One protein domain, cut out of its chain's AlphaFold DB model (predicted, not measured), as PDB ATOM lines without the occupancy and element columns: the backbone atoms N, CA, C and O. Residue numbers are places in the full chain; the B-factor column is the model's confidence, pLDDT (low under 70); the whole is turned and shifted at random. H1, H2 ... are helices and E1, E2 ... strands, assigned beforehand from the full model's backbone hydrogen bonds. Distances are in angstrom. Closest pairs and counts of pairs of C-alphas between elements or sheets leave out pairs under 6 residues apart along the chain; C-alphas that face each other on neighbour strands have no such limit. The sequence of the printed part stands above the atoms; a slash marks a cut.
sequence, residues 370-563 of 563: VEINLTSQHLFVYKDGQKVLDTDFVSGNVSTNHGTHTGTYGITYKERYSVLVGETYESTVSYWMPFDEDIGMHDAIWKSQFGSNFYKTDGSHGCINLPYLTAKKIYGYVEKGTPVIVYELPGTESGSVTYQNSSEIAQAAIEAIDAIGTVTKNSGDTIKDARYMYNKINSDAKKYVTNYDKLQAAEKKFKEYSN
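This is residues 370 to 563 of the 563 residues of an uncharacterized protein of Eubacterium sp. AF17-7 (UniProt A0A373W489). What is the main picture? Two strongly twisted sheets, partly face to face with their strands crossed, make a body with H1 packed on both, and from one end of it a bundle of H2, H3 and H5 reaches away. H3 packs on E5 and E6, and H5 makes the far end. What is it built of? The printed part has 194 residues with five named helices and eleven named strands, in the order E1 to E9, H1, E10, E11, H2 to H5; the class is mixed. The sheets run E3 E2 E1 E10 E4 and E5 E6 E7 E9, both mixed, and E8 E11, antiparallel. The whole is compact, with a radius of gyration of the C-alphas of 17.5 A, but elongated, spanning 60 by 36 by 34 A.

Where are the strands? E3 is residues 386 to 392, E2 378 to 383, E1 370 to 373, E10 483 to 487 and E4 407 to 410; C-alpha 370 is at (130.298, 114.730, 156.821). E5 is 415 to 421, E6 426 to 436, E7 439 to 443, E9 464 to 466, E8 449 to 451 and E11 497 to 499. E6, 18.5 A long, bends by 110 degrees at residue 430. Where are the helices? H1 is 468 to 477, H2 502 to 514, H3 524 to 536, H4 539 to 542 and H5, 21.6 A long, 548 to 562, ending with C-alpha 562 at (136.706, 149.588, 130.616).

How do the sheets stand? E1 E2 E3 and E5 E6 E7 are meanders, each strand the antiparallel neighbour of the one before, in hairpins; N 381 and O 389 are 2.8 A apart, N 427 and O 420 2.8 A. E1 and E10 are parallel, with N 372 and O 485 2.8 A apart, within hydrogen-bond range. The two larger sheets form a sandwich, face to face, their strands at 87 degrees. Where are the helices? H1 is on both, at heights of 9.8 A and 8.4 A. H2, the hub, touches H3 at a shallow tilt of 12 degrees, opposite ways, closest at the C-alphas of Ala 512 and Ala 530, 4.6 A; H2, H3 and H5 form an up and down bundle, each running against the one before. Every O i to N i+4 pair is within range in H1 and H3, 7 of 9 in H2 and 9 of 11 in H5; H4, which touches H2, is too short for one.

How far does it reach? The C-alphas farthest apart, of Gly 491 and Asn 563, are 62.6 A apart. Are there cuts, long links or weak places? The printed part has no cut; the links E3 to E4 and E8 to E9 are long, and residues 562 to 563 have pLDDT under 70.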
ATOM      1  N   VAL A 370     128.889 114.984 157.131       98.88
ATOM      2  CA  VAL A 370     130.298 114.730 156.821       98.88
ATOM      3  C   VAL A 370     130.989 114.202 158.071       98.88
ATOM      4  O   VAL A 370     130.931 114.816 159.131       98.88
ATOM      5  N   GLU A 371     131.641 113.055 157.952       98.75
ATOM      6  CA  GLU A 371     132.442 112.433 159.001       98.75
ATOM      7  C   GLU A 371     133.925 112.674 158.709       98.75
ATOM      8  O   GLU A 371     134.415 112.243 157.668       98.75
ATOM      9  N   ILE A 372     134.649 113.333 159.614       98.81
ATOM     10  CA  ILE A 372     136.067 113.675 159.452       98.81
ATOM     11  C   ILE A 372     136.868 113.033 160.581       98.81
ATOM     12  O   ILE A 372     136.777 113.444 161.738       98.81
ATOM     13  N   ASN A 373     137.696 112.046 160.234       98.56
ATOM     14  CA  ASN A 373     138.645 111.446 161.164       98.56
ATOM     15  C   ASN A 373     140.040 112.050 160.940       98.56
ATOM     16  O   ASN A 373     140.726 111.742 159.960       98.56
ATOM     17  N   LEU A 374     140.468 112.903 161.874       98.44
ATOM     18  CA  LEU A 374     141.768 113.574 161.831       98.44
ATOM     19  C   LEU A 374     142.938 112.599 162.039       98.44
ATOM     20  O   LEU A 374     144.026 112.829 161.515       98.44
ATOM     21  N   THR A 375     142.736 111.481 162.743       97.88
ATOM     22  CA  THR A 375     143.787 110.471 162.952       97.88
ATOM     23  C   THR A 375     144.090 109.694 161.672       97.88
ATOM     24  O   THR A 375     145.254 109.416 161.384       97.88
ATOM     25  N   SER A 376     143.062 109.353 160.889       97.88
ATOM     26  CA  SER A 376     143.237 108.648 159.612       97.88
ATOM     27  C   SER A 376     143.491 109.580 158.424       97.88
ATOM     28  O   SER A 376     143.823 109.081 157.353       97.88
ATOM     29  N   GLN A 377     143.295 110.897 158.589       98.44
ATOM     30  CA  GLN A 377     143.282 111.890 157.502       98.44
ATOM     31  C   GLN A 377     142.329 111.504 156.361       98.44
ATOM     32  O   GLN A 377     142.655 111.630 155.180       98.44
ATOM     33  N   HIS A 378     141.151 111.001 156.731       98.69
ATOM     34  CA  HIS A 378     140.164 110.476 155.794       98.69
ATOM     35  C   HIS A 378     138.761 110.915 156.198       98.69
ATOM     36  O   HIS A 378     138.421 110.889 157.386       98.69
ATOM     37  N   LEU A 379     137.964 111.342 155.219       98.62
ATOM     38  CA  LEU A 379     136.590 111.774 155.438       98.62
ATOM     39  C   LEU A 379     135.597 110.926 154.656       98.62
ATOM     40  O   LEU A 379     135.919 110.374 153.605       98.62
ATOM     41  N   PHE A 380     134.367 110.897 155.154       98.81
ATOM     42  CA  PHE A 380     133.229 110.235 154.538       98.81
ATOM     43  C   PHE A 380     132.071 111.223 154.425       98.81
ATOM     44  O   PHE A 380     131.812 111.998 155.344       98.81
ATOM     45  N   VAL A 381     131.340 111.178 153.316       98.81
ATOM     46  CA  VAL A 381     130.075 111.899 153.162       98.81
ATOM     47  C   VAL A 381     128.946 110.889 153.183       98.81
ATOM     48  O   VAL A 381     128.874 109.997 152.330       98.81
ATOM     49  N   TYR A 382     128.057 111.055 154.153       98.69
ATOM     50  CA  TYR A 382     126.815 110.315 154.261       98.69
ATOM     51  C   TYR A 382     125.663 111.175 153.754       98.69
ATOM     52  O   TYR A 382     125.556 112.352 154.095       98.69
ATOM     53  N   LYS A 383     124.800 110.573 152.940       97.94
ATOM     54  CA  LYS A 383     123.533 111.154 152.507       97.94
ATOM     55  C   LYS A 383     122.447 110.102 152.653       97.94
ATOM     56  O   LYS A 383     122.585 109.000 152.125       97.94
ATOM     57  N   ASP A 384     121.411 110.436 153.407       96.75
ATOM     58  CA  ASP A 384     120.263 109.573 153.691       96.75
ATOM     59  C   ASP A 384     120.697 108.187 154.211       96.75
ATOM     60  O   ASP A 384     120.197 107.139 153.802       96.75
ATOM     61  N   GLY A 385     121.706 108.181 155.090       96.62
ATOM     62  CA  GLY A 385     122.247 106.986 155.738       96.62
ATOM     63  C   GLY A 385     123.223 106.179 154.878       96.62
ATOM     64  O   GLY A 385     123.791 105.197 155.357       96.62
ATOM     65  N   GLN A 386     123.461 106.586 153.629       97.81
ATOM     66  CA  GLN A 386     124.373 105.908 152.710       97.81
ATOM     67  C   GLN A 386     125.673 106.690 152.548       97.81
ATOM     68  O   GLN A 386     125.659 107.899 152.320       97.81
ATOM     69  N   LYS A 387     126.811 105.990 152.605       98.31
ATOM     70  CA  LYS A 387     128.105 106.576 152.251       98.31
ATOM     71  C   LYS A 387     128.146 106.824 150.741       98.31
ATOM     72  O   LYS A 387     128.259 105.871 149.970       98.31
ATOM     73  N   VAL A 388     128.069 108.087 150.328       98.50
ATOM     74  CA  VAL A 388     128.063 108.488 148.909       98.50
ATOM     75  C   VAL A 388     129.448 108.856 148.383       98.50
ATOM     76  O   VAL A 388     129.674 108.820 147.174       98.50
ATOM     77  N   LEU A 389     130.374 109.212 149.275       98.31
ATOM     78  CA  LEU A 389     131.737 109.598 148.929       98.31
ATOM     79  C   LEU A 389     132.680 109.358 150.108       98.31
ATOM     80  O   LEU A 389     132.277 109.498 151.262       98.31
ATOM     81  N   ASP A 390     133.939 109.055 149.808       98.19
ATOM     82  CA  ASP A 390     135.044 109.116 150.760       98.19
ATOM     83  C   ASP A 390     136.348 109.530 150.071       98.19
ATOM     84  O   ASP A 390     136.463 109.430 148.847       98.19
ATOM     85  N   THR A 391     137.273 110.111 150.835       98.31
ATOM     86  CA  THR A 391     138.570 110.582 150.329       98.31
ATOM     87  C   THR A 391     139.554 110.823 151.460       98.31
ATOM     88  O   THR A 391     139.168 111.213 152.564       98.31
ATOM     89  N   ASP A 392     140.843 110.697 151.147       98.62
ATOM     90  CA  ASP A 392     141.886 111.265 151.996       98.62
ATOM     91  C   ASP A 392     141.916 112.802 151.866       98.62
ATOM     92  O   ASP A 392     141.543 113.360 150.824       98.62
ATOM     93  N   PHE A 393     142.387 113.482 152.912       98.69
ATOM     94  CA  PHE A 393     142.550 114.938 152.981       98.69
ATOM     95  C   PHE A 393     143.862 115.322 153.685       98.69
ATOM     96  O   PHE A 393     144.597 114.461 154.159       98.69
ATOM     97  N   VAL A 394     144.181 116.618 153.755       98.56
ATOM     98  CA  VAL A 394     145.219 117.127 154.674       98.56
ATOM     99  C   VAL A 394     144.628 118.210 155.572       98.56
ATOM    100  O   VAL A 394     144.204 119.252 155.076       98.56
ATOM    101  N   SER A 395     144.591 117.963 156.879       98.31
ATOM    102  CA  SER A 395     144.095 118.912 157.877       98.31
ATOM    103  C   SER A 395     145.145 119.943 158.286       98.31
ATOM    104  O   SER A 395     146.265 119.987 157.766       98.31
ATOM    105  N   GLY A 396     144.771 120.747 159.275       97.25
ATOM    106  CA  GLY A 396     145.616 121.709 159.952       97.25
ATOM    107  C   GLY A 396     146.950 121.167 160.468       97.25
ATOM    108  O   GLY A 396     147.040 120.022 160.924       97.25
ATOM    109  N   ASN A 397     147.990 122.000 160.388       96.44
ATOM    110  CA  ASN A 397     149.350 121.645 160.762       96.44
ATOM    111  C   ASN A 397     149.551 121.659 162.282       96.44
ATOM    112  O   ASN A 397     149.634 122.720 162.902       96.44
ATOM    113  N   VAL A 398     149.704 120.482 162.888       95.31
ATOM    114  CA  VAL A 398     149.886 120.380 164.347       95.31
ATOM    115  C   VAL A 398     151.255 120.877 164.825       95.31
ATOM    116  O   VAL A 398     151.361 121.339 165.957       95.31
ATOM    117  N   SER A 399     152.303 120.845 163.986       94.50
ATOM    118  CA  SER A 399     153.639 121.337 164.380       94.50
ATOM    119  C   SER A 399     153.723 122.860 164.490       94.50
ATOM    120  O   SER A 399     154.562 123.375 165.224       94.50
ATOM    121  N   THR A 400     152.838 123.574 163.796       92.31
ATOM    122  CA  THR A 400     152.742 125.040 163.821       92.31
ATOM    123  C   THR A 400     151.517 125.519 164.599       92.31
ATOM    124  O   THR A 400     151.079 126.645 164.404       92.31
ATOM    125  N   ASN A 401     150.947 124.668 165.461       93.12
ATOM    126  CA  ASN A 401     149.768 124.983 166.273       93.12
ATOM    127  C   ASN A 401     148.542 125.450 165.456       93.12
ATOM    128  O   ASN A 401     147.766 126.290 165.898       93.12
ATOM    129  N   HIS A 402     148.371 124.887 164.259       94.00
ATOM    130  CA  HIS A 402     147.224 125.113 163.381       94.00
ATOM    131  C   HIS A 402     146.380 123.845 163.225       94.00
ATOM    132  O   HIS A 402     145.809 123.624 162.165       94.00
ATOM    133  N   GLY A 403     146.349 122.964 164.230       96.19
ATOM    134  CA  GLY A 403     145.553 121.736 164.180       96.19
ATOM    135  C   GLY A 403     144.061 122.036 164.022       96.19
ATOM    136  O   GLY A 403     143.543 122.940 164.666       96.19
ATOM    137  N   THR A 404     143.373 121.276 163.169       97.69
ATOM    138  CA  THR A 404     141.918 121.399 163.006       97.69
ATOM    139  C   THR A 404     141.207 121.034 164.304       97.69
ATOM    140  O   THR A 404     141.526 120.009 164.912       97.69
ATOM    141  N   HIS A 405     140.232 121.839 164.713       97.12
ATOM    142  CA  HIS A 405     139.485 121.586 165.937       97.12
ATOM    143  C   HIS A 405     138.532 120.392 165.783       97.12
ATOM    144  O   HIS A 405     137.879 120.204 164.755       97.12
ATOM    145  N   THR A 406     138.451 119.566 166.826       97.88
ATOM    146  CA  THR A 406     137.411 118.539 166.940       97.88
ATOM    147  C   THR A 406     136.106 119.172 167.401       97.88
ATOM    148  O   THR A 406     136.129 120.038 168.272       97.88
ATOM    149  N   GLY A 407     134.979 118.671 166.913       98.06
ATOM    150  CA  GLY A 407     133.669 119.187 167.282       98.06
ATOM    151  C   GLY A 407     132.580 118.707 166.338       98.06
ATOM    152  O   GLY A 407     132.844 118.033 165.339       98.06
ATOM    153  N   THR A 408     131.337 119.028 166.682       98.19
ATOM    154  CA  THR A 408     130.207 118.888 165.760       98.19
ATOM    155  C   THR A 408     129.791 120.272 165.297       98.19
ATOM    156  O   THR A 408     129.378 121.094 166.112       98.19
ATOM    157  N   TYR A 409     129.862 120.500 163.996       98.12
ATOM    158  CA  TYR A 409     129.642 121.794 163.363       98.12
ATOM    159  C   TYR A 409     128.566 121.710 162.289       98.12
ATOM    160  O   TYR A 409     128.165 120.614 161.894       98.12
ATOM    161  N   GLY A 410     128.095 122.852 161.797       97.31
ATOM    162  CA  GLY A 410     127.250 122.928 160.607       97.31
ATOM    163  C   GLY A 410     127.956 123.693 159.498       97.31
ATOM    164  O   GLY A 410     128.619 124.684 159.767       97.31
ATOM    165  N   ILE A 411     127.782 123.286 158.237       98.06
ATOM    166  CA  ILE A 411     128.240 124.107 157.105       98.06
ATOM    167  C   ILE A 411     127.601 125.500 157.203       98.06
ATOM    168  O   ILE A 411     126.380 125.631 157.096       98.06
ATOM    169  N   THR A 412     128.401 126.548 157.375       97.00
ATOM    170  CA  THR A 412     127.903 127.911 157.618       97.00
ATOM    171  C   THR A 412     127.272 128.498 156.358       97.00
ATOM    172  O   THR A 412     126.189 129.092 156.387       97.00
ATOM    173  N   TYR A 413     127.951 128.309 155.229       97.12
ATOM    174  CA  TYR A 413     127.519 128.665 153.883       97.12
ATOM    175  C   TYR A 413     128.375 127.907 152.863       97.12
ATOM    176  O   TYR A 413     129.221 127.092 153.222       97.12
ATOM    177  N   LYS A 414     128.130 128.156 151.578       97.38
ATOM    178  CA  LYS A 414     128.900 127.604 150.468       97.38
ATOM    179  C   LYS A 414     129.193 128.712 149.477       97.38
ATOM    180  O   LYS A 414     128.291 129.483 149.151       97.38
ATOM    181  N   GLU A 415     130.420 128.772 148.989       95.88
ATOM    182  CA  GLU A 415     130.831 129.811 148.052       95.88
ATOM    183  C   GLU A 415     131.806 129.270 146.998       95.88
ATOM    184  O   GLU A 415     132.530 128.294 147.214       95.88
ATOM    185  N   ARG A 416     131.774 129.876 145.808       94.50
ATOM    186  CA  ARG A 416     132.663 129.556 144.691       94.50
ATOM    187  C   ARG A 416     133.701 130.660 144.541       94.50
ATOM    188  O   ARG A 416     133.337 131.826 144.606       94.50
ATOM    189  N   TYR A 417     134.940 130.273 144.242       91.19
ATOM    190  CA  TYR A 417     136.044 131.204 143.962       91.19
ATOM    191  C   TYR A 417     136.354 132.172 145.122       91.19
ATOM    192  O   TYR A 417     136.743 133.316 144.904       91.19
ATOM    193  N   SER A 418     136.210 131.706 146.366       90.75
ATOM    194  CA  SER A 418     136.466 132.503 147.571       90.75
ATOM    195  C   SER A 418     137.953 132.760 147.777       90.75
ATOM    196  O   SER A 418     138.775 131.855 147.624       90.75
ATOM    197  N   VAL A 419     138.297 133.980 148.189       89.12
ATOM    198  CA  VAL A 419     139.649 134.347 148.627       89.12
ATOM    199  C   VAL A 419     139.742 134.156 150.138       89.12
ATOM    200  O   VAL A 419     139.149 134.915 150.897       89.12
ATOM    201  N   LEU A 420     140.494 133.148 150.570       88.94
ATOM    202  CA  LEU A 420     140.763 132.891 151.983       88.94
ATOM    203  C   LEU A 420     141.968 133.725 152.416       88.94
ATOM    204  O   LEU A 420     143.050 133.577 151.844       88.94
ATOM    205  N   VAL A 421     141.779 134.592 153.409       85.25
ATOM    206  CA  VAL A 421     142.819 135.485 153.935       85.25
ATOM    207  C   VAL A 421     143.062 135.142 155.398       85.25
ATOM    208  O   VAL A 421     142.166 135.283 156.221       85.25
ATOM    209  N   GLY A 422     144.278 134.706 155.714       81.62
ATOM    210  CA  GLY A 422     144.766 134.592 157.085       81.62
ATOM    211  C   GLY A 422     145.841 135.633 157.380       81.62
ATOM    212  O   GLY A 422     146.230 136.410 156.511       81.62
ATOM    213  N   GLU A 423     146.380 135.614 158.598       78.06
ATOM    214  CA  GLU A 423     147.407 136.570 159.047       78.06
ATOM    215  C   GLU A 423     148.647 136.600 158.131       78.06
ATOM    216  O   GLU A 423     149.260 137.648 157.927       78.06
ATOM    217  N   THR A 424     149.002 135.453 157.547       76.94
ATOM    218  CA  THR A 424     150.227 135.270 156.754       76.94
ATOM    219  C   THR A 424     149.980 134.744 155.337       76.94
ATOM    220  O   THR A 424     150.943 134.519 154.601       76.94
ATOM    221  N   TYR A 425     148.722 134.536 154.927       78.06
ATOM    222  CA  TYR A 425     148.405 133.911 153.642       78.06
ATOM    223  C   TYR A 425     147.162 134.493 152.961       78.06
ATOM    224  O   TYR A 425     146.216 134.927 153.607       78.06
ATOM    225  N   GLU A 426     147.153 134.415 151.631       82.94
ATOM    226  CA  GLU A 426     145.986 134.658 150.782       82.94
ATOM    227  C   GLU A 426     145.900 133.526 149.746       82.94
ATOM    228  O   GLU A 426     146.843 133.297 148.978       82.94
ATOM    229  N   SER A 427     144.793 132.785 149.736       82.12
ATOM    230  CA  SER A 427     144.572 131.653 148.831       82.12
ATOM    231  C   SER A 427     143.160 131.673 148.263       82.12
ATOM    232  O   SER A 427     142.195 131.520 149.003       82.12
ATOM    233  N   THR A 428     143.025 131.817 146.943       85.88
ATOM    234  CA  THR A 428     141.731 131.599 146.283       85.88
ATOM    235  C   THR A 428     141.488 130.113 146.083       85.88
ATOM    236  O   THR A 428     142.354 129.403 145.560       85.88
ATOM    237  N   VAL A 429     140.301 129.665 146.473       94.38
ATOM    238  CA  VAL A 429     139.837 128.280 146.363       94.38
ATOM    239  C   VAL A 429     138.585 128.224 145.499       94.38
ATOM    240  O   VAL A 429     137.793 129.162 145.466       94.38
ATOM    241  N   SER A 430     138.387 127.131 144.773       96.44
ATOM    242  CA  SER A 430     137.265 127.004 143.839       96.44
ATOM    243  C   SER A 430     135.947 126.700 144.546       96.44
ATOM    244  O   SER A 430     134.898 127.153 144.084       96.44
ATOM    245  N   TYR A 431     136.010 125.924 145.629       97.81
ATOM    246  CA  TYR A 431     134.876 125.451 146.419       97.81
ATOM    247  C   TYR A 431     135.157 125.691 147.900       97.81
ATOM    248  O   TYR A 431     135.995 125.008 148.479       97.81
ATOM    249  N   TRP A 432     134.444 126.632 148.515       97.88
ATOM    250  CA  TRP A 432     134.569 126.958 149.932       97.88
ATOM    251  C   TRP A 432     133.347 126.478 150.716       97.88
ATOM    252  O   TRP A 432     132.204 126.764 150.343       97.88
ATOM    253  N   MET A 433     133.597 125.708 151.776       98.56
ATOM    254  CA  MET A 433     132.587 125.095 152.645       98.56
ATOM    255  C   MET A 433     133.011 125.243 154.122       98.56
ATOM    256  O   MET A 433     133.489 124.269 154.716       98.56
ATOM    257  N   PRO A 434     132.906 126.454 154.703       97.88
ATOM    258  CA  PRO A 434     133.228 126.718 156.107       97.88
ATOM    259  C   PRO A 434     132.285 125.978 157.045       97.88
ATOM    260  O   PRO A 434     131.095 125.846 156.750       97.88
ATOM    261  N   PHE A 435     132.818 125.532 158.180       98.12
ATOM    262  CA  PHE A 435     132.029 124.909 159.243       98.12
ATOM    263  C   PHE A 435     132.451 125.332 160.655       98.12
ATOM    264  O   PHE A 435     131.635 125.232 161.557       98.12
ATOM    265  N   ASP A 436     133.678 125.808 160.867       96.62
ATOM    266  CA  ASP A 436     134.175 126.208 162.191       96.62
ATOM    267  C   ASP A 436     134.924 127.536 162.072       96.62
ATOM    268  O   ASP A 436     136.109 127.551 161.755       96.62
ATOM    269  N   GLU A 437     134.223 128.659 162.250       91.31
ATOM    270  CA  GLU A 437     134.782 130.007 162.050       91.31
ATOM    271  C   GLU A 437     135.473 130.148 160.671       91.31
ATOM    272  O   GLU A 437     134.804 130.098 159.633       91.31
ATOM    273  N   ASP A 438     136.805 130.280 160.656       90.69
ATOM    274  CA  ASP A 438     137.649 130.398 159.458       90.69
ATOM    275  C   ASP A 438     138.168 129.037 158.937       90.69
ATOM    276  O   ASP A 438     138.962 128.969 157.994       90.69
ATOM    277  N   ILE A 439     137.729 127.927 159.534       96.00
ATOM    278  CA  ILE A 439     138.037 126.556 159.124       96.00
ATOM    279  C   ILE A 439     136.905 126.007 158.251       96.00
ATOM    280  O   ILE A 439     135.719 126.023 158.591       96.00
ATOM    281  N   GLY A 440     137.292 125.437 157.111       97.75
ATOM    282  CA  GLY A 440     136.365 124.805 156.186       97.75
ATOM    283  C   GLY A 440     136.996 123.719 155.336       97.75
ATOM    284  O   GLY A 440     138.203 123.470 155.377       97.75
ATOM    285  N   MET A 441     136.157 123.068 154.539       98.69
ATOM    286  CA  MET A 441     136.589 122.160 153.481       98.69
ATOM    287  C   MET A 441     136.762 122.935 152.174       98.69
ATOM    288  O   MET A 441     135.868 123.684 151.778       98.69
ATOM    289  N   HIS A 442     137.881 122.722 151.479       98.38
ATOM    290  CA  HIS A 442     138.102 123.307 150.155       98.38
ATOM    291  C   HIS A 442     139.091 122.521 149.297       98.38
ATOM    292  O   HIS A 442     139.865 121.698 149.789       98.38
ATOM    293  N   ASP A 443     139.088 122.789 147.989       97.94
ATOM    294  CA  ASP A 443     140.111 122.274 147.081       97.94
ATOM    295  C   ASP A 443     141.490 122.879 147.373       97.94
ATOM    296  O   ASP A 443     141.621 124.073 147.644       97.94
ATOM    297  N   ALA A 444     142.534 122.057 147.274       95.88
ATOM    298  CA  ALA A 444     143.925 122.481 147.414       95.88
ATOM    299  C   ALA A 444     144.724 122.119 146.156       95.88
ATOM    300  O   ALA A 444     145.516 121.175 146.129       95.88
ATOM    301  N   ILE A 445     144.529 122.895 145.088       95.06
ATOM    302  CA  ILE A 445     145.165 122.675 143.775       95.06
ATOM    303  C   ILE A 445     146.700 122.791 143.789       95.06
ATOM    304  O   ILE A 445     147.363 122.393 142.833       95.06
ATOM    305  N   TRP A 446     147.275 123.328 144.869       92.94
ATOM    306  CA  TRP A 446     148.721 123.397 145.093       92.94
ATOM    307  C   TRP A 446     149.315 122.103 145.670       92.94
ATOM    308  O   TRP A 446     150.537 121.963 145.687       92.94
ATOM    309  N   LYS A 447     148.487 121.155 146.136       93.12
ATOM    310  CA  LYS A 447     148.931 119.857 146.666       93.12
ATOM    311  C   LYS A 447     148.691 118.744 145.646       93.12
ATOM    312  O   LYS A 447     147.708 118.754 144.915       93.12
ATOM    313  N   SER A 448     149.583 117.760 145.605       95.12
ATOM    314  CA  SER A 448     149.442 116.560 144.761       95.12
ATOM    315  C   SER A 448     149.161 115.287 145.562       95.12
ATOM    316  O   SER A 448     148.877 114.249 144.969       95.12
ATOM    317  N   GLN A 449     149.247 115.349 146.893       96.81
ATOM    318  CA  GLN A 449     149.122 114.208 147.797       96.81
ATOM    319  C   GLN A 449     148.280 114.588 149.015       96.81
ATOM    320  O   GLN A 449     148.455 115.671 149.583       96.81
ATOM    321  N   PHE A 450     147.391 113.680 149.407       98.25
ATOM    322  CA  PHE A 450     146.446 113.836 150.511       98.25
ATOM    323  C   PHE A 450     146.425 112.568 151.362       98.25
ATOM    324  O   PHE A 450     146.594 111.484 150.811       98.25
ATOM    325  N   GLY A 451     146.230 112.688 152.675       97.12
ATOM    326  CA  GLY A 451     146.242 111.567 153.618       97.12
ATOM    327  C   GLY A 451     147.534 111.450 154.423       97.12
ATOM    328  O   GLY A 451     148.241 112.433 154.664       97.12
ATOM    329  N   SER A 452     147.857 110.219 154.819       96.50
ATOM    330  CA  SER A 452     149.053 109.871 155.590       96.50
ATOM    331  C   SER A 452     149.258 110.784 156.815       96.50
ATOM    332  O   SER A 452     148.315 111.205 157.480       96.50
ATOM    333  N   ASN A 453     150.507 111.098 157.148       95.88
ATOM    334  CA  ASN A 453     150.892 111.974 158.247       95.88
ATOM    335  C   ASN A 453     151.245 113.404 157.794       95.88
ATOM    336  O   ASN A 453     151.886 114.126 158.558       95.88
ATOM    337  N   PHE A 454     150.844 113.828 156.586       96.44
ATOM    338  CA  PHE A 454     151.248 115.124 156.020       96.44
ATOM    339  C   PHE A 454     150.835 116.309 156.898       96.44
ATOM    340  O   PHE A 454     151.601 117.259 157.038       96.44
ATOM    341  N   TYR A 455     149.690 116.216 157.579       96.06
ATOM    342  CA  TYR A 455     149.220 117.227 158.529       96.06
ATOM    343  C   TYR A 455     150.189 117.489 159.700       96.06
ATOM    344  O   TYR A 455     150.067 118.495 160.387       96.06
ATOM    345  N   LYS A 456     151.170 116.614 159.960       94.94
ATOM    346  CA  LYS A 456     152.142 116.834 161.041       94.94
ATOM    347  C   LYS A 456     153.163 117.914 160.723       94.94
ATOM    348  O   LYS A 456     153.664 118.528 161.654       94.94
ATOM    349  N   THR A 457     153.493 118.118 159.449       93.06
ATOM    350  CA  THR A 457     154.586 119.016 159.035       93.06
ATOM    351  C   THR A 457     154.257 119.887 157.825       93.06
ATOM    352  O   THR A 457     154.857 120.943 157.673       93.06
ATOM    353  N   ASP A 458     153.314 119.471 156.977       92.56
ATOM    354  CA  ASP A 458     152.885 120.140 155.736       92.56
ATOM    355  C   ASP A 458     151.343 120.259 155.677       92.56
ATOM    356  O   ASP A 458     150.690 120.081 154.636       92.56
ATOM    357  N   GLY A 459     150.750 120.491 156.853       93.50
ATOM    358  CA  GLY A 459     149.317 120.720 157.030       93.50
ATOM    359  C   GLY A 459     148.873 122.133 156.642       93.50
ATOM    360  O   GLY A 459     149.688 123.002 156.340       93.50
ATOM    361  N   SER A 460     147.562 122.362 156.657       93.38
ATOM    362  CA  SER A 460     146.950 123.676 156.414       93.38
ATOM    363  C   SER A 460     147.026 124.596 157.650       93.38
ATOM    364  O   SER A 460     147.572 124.222 158.688       93.38
ATOM    365  N   HIS A 461     146.412 125.782 157.567       93.19
ATOM    366  CA  HIS A 461     146.164 126.666 158.718       93.19
ATOM    367  C   HIS A 461     144.891 126.294 159.513       93.19
ATOM    368  O   HIS A 461     144.323 127.137 160.194       93.19
ATOM    369  N   GLY A 462     144.411 125.051 159.400       94.75
ATOM    370  CA  GLY A 462     143.228 124.539 160.103       94.75
ATOM    371  C   GLY A 462     142.201 123.909 159.163       94.75
ATOM    372  O   GLY A 462     141.543 122.942 159.529       94.75
ATOM    373  N   CYS A 463     142.116 124.383 157.920       97.25
ATOM    374  CA  CYS A 463     141.201 123.864 156.900       97.25
ATOM    375  C   CYS A 463     141.449 122.396 156.512       97.25
ATOM    376  O   CYS A 463     142.542 121.844 156.671       97.25
ATOM    377  N   ILE A 464     140.432 121.775 155.926       98.62
ATOM    378  CA  ILE A 464     140.493 120.435 155.347       98.62
ATOM    379  C   ILE A 464     140.783 120.570 153.848       98.62
ATOM    380  O   ILE A 464     139.887 120.851 153.049       98.62
ATOM    381  N   ASN A 465     142.048 120.372 153.473       98.38
ATOM    382  CA  ASN A 465     142.501 120.429 152.084       98.38
ATOM    383  C   ASN A 465     142.097 119.156 151.333       98.38
ATOM    384  O   ASN A 465     142.468 118.054 151.747       98.38
ATOM    385  N   LEU A 466     141.420 119.310 150.195       98.69
ATOM    386  CA  LEU A 466     140.871 118.206 149.404       98.69
ATOM    387  C   LEU A 466     141.386 118.192 147.956       98.69
ATOM    388  O   LEU A 466     141.709 119.254 147.409       98.69
ATOM    389  N   PRO A 467     141.399 117.017 147.293       98.19
ATOM    390  CA  PRO A 467     141.509 116.946 145.839       98.19
ATOM    391  C   PRO A 467     140.381 117.736 145.162       98.19
ATOM    392  O   PRO A 467     139.242 117.740 145.634       98.19
ATOM    393  N   TYR A 468     140.680 118.381 144.039       97.81
ATOM    394  CA  TYR A 468     139.798 119.311 143.344       97.81
ATOM    395  C   TYR A 468     138.464 118.675 142.941       97.81
ATOM    396  O   TYR A 468     137.395 119.212 143.250       97.81
ATOM    397  N   LEU A 469     138.495 117.508 142.285       97.69
ATOM    398  CA  LEU A 469     137.266 116.844 141.840       97.69
ATOM    399  C   LEU A 469     136.448 116.331 143.020       97.69
ATOM    400  O   LEU A 469     135.219 116.264 142.941       97.69
ATOM    401  N   THR A 470     137.110 115.980 144.117       98.06
ATOM    402  CA  THR A 470     136.426 115.546 145.328       98.06
ATOM    403  C   THR A 470     135.769 116.716 146.053       98.06
ATOM    404  O   THR A 470     134.586 116.620 146.374       98.06
ATOM    405  N   ALA A 471     136.468 117.841 146.229       98.56
ATOM    406  CA  ALA A 471     135.893 119.065 146.788       98.56
ATOM    407  C   ALA A 471     134.645 119.500 146.003       98.56
ATOM    408  O   ALA A 471     133.603 119.768 146.596       98.56
ATOM    409  N   LYS A 472     134.712 119.451 144.665       98.25
ATOM    410  CA  LYS A 472     133.567 119.692 143.776       98.25
ATOM    411  C   LYS A 472     132.375 118.777 144.072       98.25
ATOM    412  O   LYS A 472     131.238 119.243 144.101       98.25
ATOM    413  N   LYS A 473     132.611 117.474 144.259       98.50
ATOM    414  CA  LYS A 473     131.546 116.507 144.576       98.50
ATOM    415  C   LYS A 473     130.945 116.772 145.953       98.50
ATOM    416  O   LYS A 473     129.726 116.830 146.061       98.50
ATOM    417  N   ILE A 474     131.779 116.982 146.974       98.62
ATOM    418  CA  ILE A 474     131.332 117.297 148.341       98.62
ATOM    419  C   ILE A 474     130.471 118.560 148.330       98.62
ATOM    420  O   ILE A 474     129.366 118.538 148.862       98.62
ATOM    421  N   TYR A 475     130.902 119.604 147.616       98.56
ATOM    422  CA  TYR A 475     130.132 120.835 147.430       98.56
ATOM    423  C   TYR A 475     128.746 120.589 146.814       98.56
ATOM    424  O   TYR A 475     127.813 121.333 147.089       98.56
ATOM    425  N   GLY A 476     128.581 119.557 145.986       98.06
ATOM    426  CA  GLY A 476     127.276 119.154 145.451       98.06
ATOM    427  C   GLY A 476     126.423 118.307 146.406       98.06
ATOM    428  O   GLY A 476     125.220 118.187 146.187       98.06
ATOM    429  N   TYR A 477     127.019 117.703 147.438       98.31
ATOM    430  CA  TYR A 477     126.315 116.853 148.403       98.31
ATOM    431  C   TYR A 477     125.883 117.586 149.667       98.31
ATOM    432  O   TYR A 477     124.841 117.239 150.223       98.31
ATOM    433  N   VAL A 478     126.674 118.560 150.115       98.06
ATOM    434  CA  VAL A 478     126.419 119.311 151.346       98.06
ATOM    435  C   VAL A 478     125.691 120.612 151.046       98.06
ATOM    436  O   VAL A 478     125.872 121.197 149.984       98.06
ATOM    437  N   GLU A 479     124.906 121.097 151.995       97.38
ATOM    438  CA  GLU A 479     124.278 122.422 151.998       97.38
ATOM    439  C   GLU A 479     124.514 123.136 153.329       97.38
ATOM    440  O   GLU A 479     124.970 122.514 154.293       97.38
ATOM    441  N   LYS A 480     124.179 124.432 153.404       96.81
ATOM    442  CA  LYS A 480     124.161 125.162 154.680       96.81
ATOM    443  C   LYS A 480     123.403 124.356 155.745       96.81
ATOM    444  O   LYS A 480     122.297 123.886 155.492       96.81
ATOM    445  N   GLY A 481     124.000 124.218 156.925       96.25
ATOM    446  CA  GLY A 481     123.471 123.448 158.049       96.25
ATOM    447  C   GLY A 481     123.754 121.946 157.986       96.25
ATOM    448  O   GLY A 481     123.386 121.242 158.922       96.25
ATOM    449  N   THR A 482     124.417 121.431 156.940       98.12
ATOM    450  CA  THR A 482     124.841 120.020 156.919       98.12
ATOM    451  C   THR A 482     125.818 119.771 158.070       98.12
ATOM    452  O   THR A 482     126.816 120.491 158.148       98.12
ATOM    453  N   PRO A 483     125.565 118.788 158.950       98.38
ATOM    454  CA  PRO A 483     126.466 118.498 160.053       98.38
ATOM    455  C   PRO A 483     127.841 118.017 159.572       98.38
ATOM    456  O   PRO A 483     127.942 117.175 158.676       98.38
ATOM    457  N   VAL A 484     128.893 118.524 160.207       98.69
ATOM    458  CA  VAL A 484     130.293 118.129 160.023       98.69
ATOM    459  C   VAL A 484     130.823 117.655 161.372       98.69
ATOM    460  O   VAL A 484     130.897 118.420 162.331       98.69
ATOM    461  N   ILE A 485     131.155 116.373 161.459       98.75
ATOM    462  CA  ILE A 485     131.546 115.697 162.696       98.75
ATOM    463  C   ILE A 485     133.043 115.419 162.625       98.75
ATOM    464  O   ILE A 485     133.475 114.529 161.893       98.75
ATOM    465  N   VAL A 486     133.829 116.181 163.384       98.75
ATOM    466  CA  VAL A 486     135.294 116.125 163.375       98.75
ATOM    467  C   VAL A 486     135.797 115.486 164.662       98.75
ATOM    468  O   VAL A 486     135.499 115.964 165.758       98.75
ATOM    469  N   TYR A 487     136.573 114.410 164.548       98.56
ATOM    470  CA  TYR A 487     137.088 113.680 165.705       98.56
ATOM    471  C   TYR A 487     138.470 113.067 165.458       98.56
ATOM    472  O   TYR A 487     138.938 112.932 164.326       98.56
ATOM    473  N   GLU A 488     139.098 112.645 166.549       97.62
ATOM    474  CA  GLU A 488     140.285 111.793 166.553       97.62
ATOM    475  C   GLU A 488     139.917 110.385 167.031       97.62
ATOM    476  O   GLU A 488     139.088 110.208 167.928       97.62
ATOM    477  N   LEU A 489     140.536 109.367 166.438       97.50
ATOM    478  CA  LEU A 489     140.341 107.968 166.806       97.50
ATOM    479  C   LEU A 489     141.679 107.220 166.762       97.50
ATOM    480  O   LEU A 489     142.022 106.617 165.744       97.50
ATOM    481  N   PRO A 490     142.440 107.222 167.868       96.19
ATOM    482  CA  PRO A 490     143.706 106.503 167.956       96.19
ATOM    483  C   PRO A 490     143.590 105.033 167.525       96.19
ATOM    484  O   PRO A 490     142.635 104.326 167.884       96.19
ATOM    485  N   GLY A 491     144.578 104.562 166.763       95.75
ATOM    486  CA  GLY A 491     144.588 103.228 166.160       95.75
ATOM    487  C   GLY A 491     143.969 103.154 164.759       95.75
ATOM    488  O   GLY A 491     143.893 102.057 164.207       95.75
ATOM    489  N   THR A 492     143.506 104.273 164.191       96.69
ATOM    490  CA  THR A 492     143.115 104.370 162.771       96.69
ATOM    491  C   THR A 492     144.127 105.144 161.931       96.69
ATOM    492  O   THR A 492     143.778 105.632 160.859       96.69
ATOM    493  N   GLU A 493     145.361 105.312 162.409       96.56
ATOM    494  CA  GLU A 493     146.429 105.935 161.634       96.56
ATOM    495  C   GLU A 493     146.570 105.205 160.293       96.56
ATOM    496  O   GLU A 493     146.691 103.980 160.235       96.56
ATOM    497  N   SER A 494     146.540 105.966 159.201       93.25
ATOM    498  CA  SER A 494     146.569 105.426 157.847       93.25
ATOM    499  C   SER A 494     147.830 105.879 157.129       93.25
ATOM    500  O   SER A 494     148.239 107.030 157.242       93.25
ATOM    501  N   GLY A 495     148.441 104.971 156.369       92.69
ATOM    502  CA  GLY A 495     149.475 105.306 155.388       92.69
ATOM    503  C   GLY A 495     148.911 105.590 153.992       92.69
ATOM    504  O   GLY A 495     149.695 105.738 153.058       92.69
ATOM    505  N   SER A 496     147.579 105.603 153.829       94.06
ATOM    506  CA  SER A 496     146.925 105.862 152.542       94.06
ATOM    507  C   SER A 496     147.291 107.244 152.018       94.06
ATOM    508  O   SER A 496     147.348 108.213 152.781       94.06
ATOM    509  N   VAL A 497     147.537 107.312 150.711       96.56
ATOM    510  CA  VAL A 497     147.765 108.565 150.002       96.56
ATOM    511  C   VAL A 497     146.872 108.609 148.772       96.56
ATOM    512  O   VAL A 497     147.026 107.807 147.849       96.56
ATOM    513  N   THR A 498     145.993 109.602 148.727       97.25
ATOM    514  CA  THR A 498     145.252 109.969 147.523       97.25
ATOM    515  C   THR A 498     146.095 110.937 146.698       97.25
ATOM    516  O   THR A 498     146.564 111.960 147.202       97.25
ATOM    517  N   TYR A 499     146.297 110.613 145.420       96.94
ATOM    518  CA  TYR A 499     147.084 111.426 144.495       96.94
ATOM    519  C   TYR A 499     146.182 112.260 143.592       96.94
ATOM    520  O   TYR A 499     145.313 111.731 142.904       96.94
ATOM    521  N   GLN A 500     146.465 113.556 143.535       96.38
ATOM    522  CA  GLN A 500     145.870 114.488 142.590       96.38
ATOM    523  C   GLN A 500     146.857 114.726 141.441       96.38
ATOM    524  O   GLN A 500     147.977 115.200 141.653       96.38
ATOM    525  N   ASN A 501     146.446 114.393 140.217       96.62
ATOM    526  CA  ASN A 501     147.295 114.531 139.032       96.62
ATOM    527  C   ASN A 501     147.146 115.908 138.358       96.62
ATOM    528  O   ASN A 501     146.197 116.652 138.597       96.62
ATOM    529  N   SER A 502     148.082 116.240 137.466       97.00
ATOM    530  CA  SER A 502     148.114 117.531 136.769       97.00
ATOM    531  C   SER A 502     146.873 117.816 135.914       97.00
ATOM    532  O   SER A 502     146.498 118.977 135.787       97.00
ATOM    533  N   SER A 503     146.222 116.791 135.350       96.75
ATOM    534  CA  SER A 503     144.986 116.973 134.577       96.75
ATOM    535  C   SER A 503     143.813 117.352 135.480       96.75
ATOM    536  O   SER A 503     142.999 118.187 135.100       96.75
ATOM    537  N   GLU A 504     143.730 116.769 136.677       96.75
ATOM    538  CA  GLU A 504     142.737 117.146 137.683       96.75
ATOM    539  C   GLU A 504     142.970 118.572 138.198       96.75
ATOM    540  O   GLU A 504     142.033 119.363 138.251       96.75
ATOM    541  N   ILE A 505     144.221 118.943 138.487       96.81
ATOM    542  CA  ILE A 505     144.584 120.316 138.882       96.81
ATOM    543  C   ILE A 505     144.181 121.321 137.795       96.81
ATOM    544  O   ILE A 505     143.641 122.387 138.092       96.81
ATOM    545  N   ALA A 506     144.426 120.986 136.524       97.44
ATOM    546  CA  ALA A 506     144.078 121.840 135.392       97.44
ATOM    547  C   ALA A 506     142.572 122.100 135.283       97.44
ATOM    548  O   ALA A 506     142.176 123.180 134.836       97.44
ATOM    549  N   GLN A 507     141.739 121.157 135.735       97.19
ATOM    550  CA  GLN A 507     140.287 121.283 135.706       97.19
ATOM    551  C   GLN A 507     139.801 122.520 136.478       97.19
ATOM    552  O   GLN A 507     138.851 123.167 136.044       97.19
ATOM    553  N   ALA A 508     140.501 122.926 137.544       95.81
ATOM    554  CA  ALA A 508     140.197 124.150 138.283       95.81
ATOM    555  C   ALA A 508     140.244 125.409 137.409       95.81
ATOM    556  O   ALA A 508     139.322 126.225 137.430       95.81
ATOM    557  N   ALA A 509     141.298 125.538 136.600       96.88
ATOM    558  CA  ALA A 509     141.447 126.648 135.668       96.88
ATOM    559  C   ALA A 509     140.473 126.524 134.491       96.88
ATOM    560  O   ALA A 509     139.850 127.513 134.120       96.88
ATOM    561  N   ILE A 510     140.304 125.320 133.933       97.88
ATOM    562  CA  ILE A 510     139.390 125.081 132.806       97.88
ATOM    563  C   ILE A 510     137.966 125.503 133.179       97.88
ATOM    564  O   ILE A 510     137.355 126.279 132.446       97.88
ATOM    565  N   GLU A 511     137.466 125.063 134.335       96.69
ATOM    566  CA  GLU A 511     136.113 125.393 134.792       96.69
ATOM    567  C   GLU A 511     135.952 126.877 135.113       96.69
ATOM    568  O   GLU A 511     134.921 127.454 134.782       96.69
ATOM    569  N   ALA A 512     136.962 127.514 135.715       95.81
ATOM    570  CA  ALA A 512     136.929 128.954 135.962       95.81
ATOM    571  C   ALA A 512     136.883 129.763 134.653       95.81
ATOM    572  O   ALA A 512     136.131 130.727 134.547       95.81
ATOM    573  N   ILE A 513     137.633 129.343 133.628       97.75
ATOM    574  CA  ILE A 513     137.619 129.983 132.306       97.75
ATOM    575  C   ILE A 513     136.275 129.766 131.603       97.75
ATOM    576  O   ILE A 513     135.732 130.702 131.017       97.75
ATOM    577  N   ASP A 514     135.713 128.559 131.664       96.56
ATOM    578  CA  ASP A 514     134.409 128.290 131.058       96.56
ATOM    579  C   ASP A 514     133.275 129.051 131.775       96.56
ATOM    580  O   ASP A 514     132.323 129.479 131.118       96.56
ATOM    581  N   ALA A 515     133.407 129.312 133.082       94.94
ATOM    582  CA  ALA A 515     132.456 130.106 133.861       94.94
ATOM    583  C   ALA A 515     132.371 131.585 133.431       94.94
ATOM    584  O   ALA A 515     131.366 132.232 133.722       94.94
ATOM    585  N   ILE A 516     133.360 132.115 132.695       95.94
ATOM    586  CA  ILE A 516     133.304 133.476 132.127       95.94
ATOM    587  C   ILE A 516     132.090 133.636 131.200       95.94
ATOM    588  O   ILE A 516     131.469 134.701 131.163       95.94
ATOM    589  N   GLY A 517     131.757 132.588 130.435       94.50
ATOM    590  CA  GLY A 517     130.667 132.613 129.464       94.50
ATOM    591  C   GLY A 517     130.774 133.774 128.467       94.50
ATOM    592  O   GLY A 517     131.842 134.085 127.931       94.50
ATOM    593  N   THR A 518     129.643 134.424 128.189       95.12
ATOM    594  CA  THR A 518     129.608 135.618 127.336       95.12
ATOM    595  C   THR A 518     130.120 136.831 128.105       95.12
ATOM    596  O   THR A 518     129.500 137.267 129.070       95.12
ATOM    597  N   VAL A 519     131.210 137.435 127.626       96.31
ATOM    598  CA  VAL A 519     131.797 138.634 128.243       96.31
ATOM    599  C   VAL A 519     130.852 139.828 128.147       96.31
ATOM    600  O   VAL A 519     130.446 140.220 127.047       96.31
ATOM    601  N   THR A 520     130.578 140.433 129.301       94.62
ATOM    602  CA  THR A 520     129.801 141.663 129.481       94.62
ATOM    603  C   THR A 520     130.580 142.663 130.342       94.62
ATOM    604  O   THR A 520     131.622 142.331 130.906       94.62
ATOM    605  N   LYS A 521     130.038 143.875 130.522       93.00
ATOM    606  CA  LYS A 521     130.590 144.888 131.442       93.00
ATOM    607  C   LYS A 521     130.701 144.431 132.908       93.00
ATOM    608  O   LYS A 521     131.460 145.025 133.658       93.00
ATOM    609  N   ASN A 522     129.973 143.384 133.307       93.50
ATOM    610  CA  ASN A 522     129.986 142.855 134.675       93.50
ATOM    611  C   ASN A 522     130.894 141.619 134.828       93.50
ATOM    612  O   ASN A 522     130.978 141.061 135.912       93.50
ATOM    613  N   SER A 523     131.567 141.166 133.765       95.06
ATOM    614  CA  SER A 523     132.383 139.938 133.794       95.06
ATOM    615  C   SER A 523     133.755 140.106 134.469       95.06
ATOM    616  O   SER A 523     134.549 139.169 134.443       95.06
ATOM    617  N   GLY A 524     134.063 141.280 135.029       93.50
ATOM    618  CA  GLY A 524     135.398 141.622 135.534       93.50
ATOM    619  C   GLY A 524     135.907 140.669 136.613       93.50
ATOM    620  O   GLY A 524     137.005 140.130 136.471       93.50
ATOM    621  N   ASP A 525     135.092 140.409 137.636       91.88
ATOM    622  CA  ASP A 525     135.471 139.527 138.745       91.88
ATOM    623  C   ASP A 525     135.648 138.081 138.270       91.88
ATOM    624  O   ASP A 525     136.694 137.485 138.499       91.88
ATOM    625  N   THR A 526     134.723 137.553 137.460       92.94
ATOM    626  CA  THR A 526     134.841 136.191 136.909       92.94
ATOM    627  C   THR A 526     136.091 136.010 136.040       92.94
ATOM    628  O   THR A 526     136.739 134.965 136.080       92.94
ATOM    629  N   ILE A 527     136.469 137.028 135.257       95.75
ATOM    630  CA  ILE A 527     137.711 137.008 134.468       95.75
ATOM    631  C   ILE A 527     138.937 137.047 135.389       95.75
ATOM    632  O   ILE A 527     139.908 136.325 135.143       95.75
ATOM    633  N   LYS A 528     138.901 137.861 136.453       93.25
ATOM    634  CA  LYS A 528     139.967 137.938 137.461       93.25
ATOM    635  C   LYS A 528     140.154 136.593 138.168       93.25
ATOM    636  O   LYS A 528     141.293 136.137 138.270       93.25
ATOM    637  N   ASP A 529     139.069 135.935 138.564       92.00
ATOM    638  CA  ASP A 529     139.096 134.615 139.200       92.00
ATOM    639  C   ASP A 529     139.673 133.564 138.251       92.00
ATOM    640  O   ASP A 529     140.611 132.849 138.602       92.00
ATOM    641  N   ALA A 530     139.202 133.521 137.001       95.25
ATOM    642  CA  ALA A 530     139.726 132.608 135.987       95.25
ATOM    643  C   ALA A 530     141.231 132.800 135.741       95.25
ATOM    644  O   ALA A 530     141.991 131.826 135.666       95.25
ATOM    645  N   ARG A 531     141.689 134.056 135.670       95.50
ATOM    646  CA  ARG A 531     143.115 134.384 135.568       95.50
ATOM    647  C   ARG A 531     143.890 133.935 136.800       95.50
ATOM    648  O   ARG A 531     144.979 133.376 136.653       95.50
ATOM    649  N   TYR A 532     143.356 134.166 137.994       92.44
ATOM    650  CA  TYR A 532     143.991 133.738 139.234       92.44
ATOM    651  C   TYR A 532     144.155 132.215 139.271       92.44
ATOM    652  O   TYR A 532     145.273 131.725 139.455       92.44
ATOM    653  N   MET A 533     143.080 131.468 139.002       94.06
ATOM    654  CA  MET A 533     143.089 130.003 138.994       94.06
ATOM    655  C   MET A 533     144.095 129.451 137.979       94.06
ATOM    656  O   MET A 533     144.899 128.581 138.317       94.06
ATOM    657  N   TYR A 534     144.141 130.009 136.764       95.75
ATOM    658  CA  TYR A 534     145.159 129.643 135.775       95.75
ATOM    659  C   TYR A 534     146.588 129.933 136.257       95.75
ATOM    660  O   TYR A 534     147.512 129.161 136.000       95.75
ATOM    661  N   ASN A 535     146.809 131.051 136.945       94.19
ATOM    662  CA  ASN A 535     148.144 131.420 137.403       94.19
ATOM    663  C   ASN A 535     148.654 130.503 138.522       94.19
ATOM    664  O   ASN A 535     149.856 130.227 138.541       94.19
ATOM    665  N   LYS A 536     147.765 130.018 139.400       91.06
ATOM    666  CA  LYS A 536     148.111 129.182 140.561       91.06
ATOM    667  C   LYS A 536     148.469 127.738 140.234       91.06
ATOM    668  O   LYS A 536     149.206 127.122 140.998       91.06
ATOM    669  N   ILE A 537     147.994 127.197 139.116       93.69
ATOM    670  CA  ILE A 537     148.364 125.840 138.711       93.69
ATOM    671  C   ILE A 537     149.815 125.786 138.188       93.69
ATOM    672  O   ILE A 537     150.324 126.728 137.567       93.69
ATOM    673  N   ASN A 538     150.499 124.666 138.439       92.00
ATOM    674  CA  ASN A 538     151.892 124.469 138.027       92.00
ATOM    675  C   ASN A 538     152.043 124.294 136.499       92.00
ATOM    676  O   ASN A 538     151.066 124.156 135.761       92.00
ATOM    677  N   SER A 539     153.285 124.313 136.008       94.38
ATOM    678  CA  SER A 539     153.592 124.207 134.573       94.38
ATOM    679  C   SER A 539     153.100 122.906 133.936       94.38
ATOM    680  O   SER A 539     152.718 122.921 132.768       94.38
ATOM    681  N   ASP A 540     153.078 121.798 134.677       95.44
ATOM    682  CA  ASP A 540     152.584 120.520 134.166       95.44
ATOM    683  C   ASP A 540     151.063 120.503 134.038       95.44
ATOM    684  O   ASP A 540     150.548 120.025 133.033       95.44
ATOM    685  N   ALA A 541     150.342 121.082 134.997       96.31
ATOM    686  CA  ALA A 541     148.895 121.248 134.925       96.31
ATOM    687  C   ALA A 541     148.486 122.212 133.803       96.31
ATOM    688  O   ALA A 541     147.542 121.933 133.067       96.31
ATOM    689  N   LYS A 542     149.238 123.300 133.577       97.19
ATOM    690  CA  LYS A 542     148.959 124.251 132.481       97.19
ATOM    691  C   LYS A 542     148.907 123.588 131.104       97.19
ATOM    692  O   LYS A 542     148.125 124.026 130.267       97.19
ATOM    693  N   LYS A 543     149.666 122.506 130.882       97.38
ATOM    694  CA  LYS A 543     149.650 121.734 129.621       97.38
ATOM    695  C   LYS A 543     148.288 121.100 129.319       97.38
ATOM    696  O   LYS A 543     148.014 120.806 128.162       97.38
ATOM    697  N   TYR A 544     147.453 120.890 130.335       97.75
ATOM    698  CA  TYR A 544     146.122 120.302 130.194       97.75
ATOM    699  C   TYR A 544     145.009 121.353 130.067       97.75
ATOM    700  O   TYR A 544     143.868 120.982 129.804       97.75
ATOM    701  N   VAL A 545     145.302 122.653 130.209       97.81
ATOM    702  CA  VAL A 545     144.295 123.718 130.062       97.81
ATOM    703  C   VAL A 545     144.006 123.964 128.582       97.81
ATOM    704  O   VAL A 545     144.728 124.682 127.896       97.81
ATOM    705  N   THR A 546     142.920 123.377 128.088       96.44
ATOM    706  CA  THR A 546     142.557 123.392 126.659       96.44
ATOM    707  C   THR A 546     141.873 124.676 126.195       96.44
ATOM    708  O   THR A 546     141.768 124.916 124.995       96.44
ATOM    709  N   ASN A 547     141.394 125.509 127.119       97.75
ATOM    710  CA  ASN A 547     140.579 126.689 126.831       97.75
ATOM    711  C   ASN A 547     141.275 128.019 127.169       97.75
ATOM    712  O   ASN A 547     140.606 129.048 127.253       97.75
ATOM    713  N   TYR A 548     142.603 128.033 127.320       97.75
ATOM    714  CA  TYR A 548     143.354 129.241 127.685       97.75
ATOM    715  C   TYR A 548     143.133 130.424 126.725       97.75
ATOM    716  O   TYR A 548     143.007 131.566 127.170       97.75
ATOM    717  N   ASP A 549     142.984 130.159 125.426       97.56
ATOM    718  CA  ASP A 549     142.701 131.194 124.424       97.56
ATOM    719  C   ASP A 549     141.386 131.939 124.713       97.56
ATOM    720  O   ASP A 549     141.279 133.142 124.460       97.56
ATOM    721  N   LYS A 550     140.390 131.260 125.308       97.81
ATOM    722  CA  LYS A 550     139.126 131.897 125.712       97.81
ATOM    723  C   LYS A 550     139.351 132.937 126.807       97.81
ATOM    724  O   LYS A 550     138.747 134.003 126.750       97.81
ATOM    725  N   LEU A 551     140.236 132.658 127.770       97.88
ATOM    726  CA  LEU A 551     140.591 133.607 128.829       97.88
ATOM    727  C   LEU A 551     141.254 134.858 128.246       97.88
ATOM    728  O   LEU A 551     140.860 135.975 128.570       97.88
ATOM    729  N   GLN A 552     142.218 134.682 127.337       97.81
ATOM    730  CA  GLN A 552     142.900 135.806 126.687       97.81
ATOM    731  C   GLN A 552     141.933 136.657 125.849       97.81
ATOM    732  O   GLN A 552     141.973 137.890 125.899       97.81
ATOM    733  N   ALA A 553     141.038 136.009 125.097       97.06
ATOM    734  CA  ALA A 553     139.999 136.695 124.339       97.06
ATOM    735  C   ALA A 553     139.039 137.461 125.263       97.06
ATOM    736  O   ALA A 553     138.671 138.598 124.958       97.06
ATOM    737  N   ALA A 554     138.676 136.869 126.404       97.12
ATOM    738  CA  ALA A 554     137.788 137.491 127.368       97.12
ATOM    739  C   ALA A 554     138.392 138.745 128.005       97.12
ATOM    740  O   ALA A 554     137.741 139.786 128.029       97.12
ATOM    741  N   GLU A 555     139.650 138.684 128.439       97.00
ATOM    742  CA  GLU A 555     140.371 139.839 128.983       97.00
ATOM    743  C   GLU A 555     140.506 140.970 127.968       97.00
ATOM    744  O   GLU A 555     140.341 142.141 128.312       97.00
ATOM    745  N   LYS A 556     140.798 140.636 126.705       96.12
ATOM    746  CA  LYS A 556     140.874 141.630 125.633       96.12
ATOM    747  C   LYS A 556     139.523 142.314 125.431       96.12
ATOM    748  O   LYS A 556     139.473 143.538 125.416       96.12
ATOM    749  N   LYS A 557     138.447 141.532 125.318       95.06
ATOM    750  CA  LYS A 557     137.090 142.056 125.128       95.06
ATOM    751  C   LYS A 557     136.614 142.870 126.334       95.06
ATOM    752  O   LYS A 557     135.970 143.894 126.161       95.06
ATOM    753  N   PHE A 558     136.955 142.470 127.557       95.62
ATOM    754  CA  PHE A 558     136.561 143.205 128.761       95.62
ATOM    755  C   PHE A 558     137.190 144.605 128.842       95.62
ATOM    756  O   PHE A 558     136.539 145.551 129.286       95.62
ATOM    757  N   LYS A 559     138.418 144.773 128.331       93.25
ATOM    758  CA  LYS A 559     139.056 146.094 128.216       93.25
ATOM    759  C   LYS A 559     138.273 147.057 127.319       93.25
ATOM    760  O   LYS A 559     138.337 148.254 127.550       93.25
ATOM    761  N   GLU A 560     137.503 146.557 126.348       92.81
ATOM    762  CA  GLU A 560     136.628 147.387 125.502       92.81
ATOM    763  C   GLU A 560     135.446 147.983 126.282       92.81
ATOM    764  O   GLU A 560     134.896 148.987 125.855       92.81
ATOM    765  N   TYR A 561     135.070 147.394 127.425       87.38
ATOM    766  CA  TYR A 561     134.057 147.941 128.339       87.38
ATOM    767  C   TYR A 561     134.647 148.827 129.445       87.38
ATOM    768  O   TYR A 561     133.894 149.455 130.184       87.38
ATOM    769  N   SER A 562     135.974 148.814 129.601       68.94
ATOM    770  CA  SER A 562     136.706 149.588 130.616       68.94
ATOM    771  C   SER A 562     137.290 150.897 130.063       68.94
ATOM    772  O   SER A 562     137.843 151.680 130.833       68.94
ATOM    773  N   ASN A 563     137.175 151.107 128.747       57.69
ATOM    774  CA  ASN A 563     137.434 152.360 128.033       57.69
ATOM    775  C   ASN A 563     136.102 153.037 127.713       57.69
ATOM    776  O   ASN A 563     136.084 154.287 127.687       57.69
TER     777      ASN A 563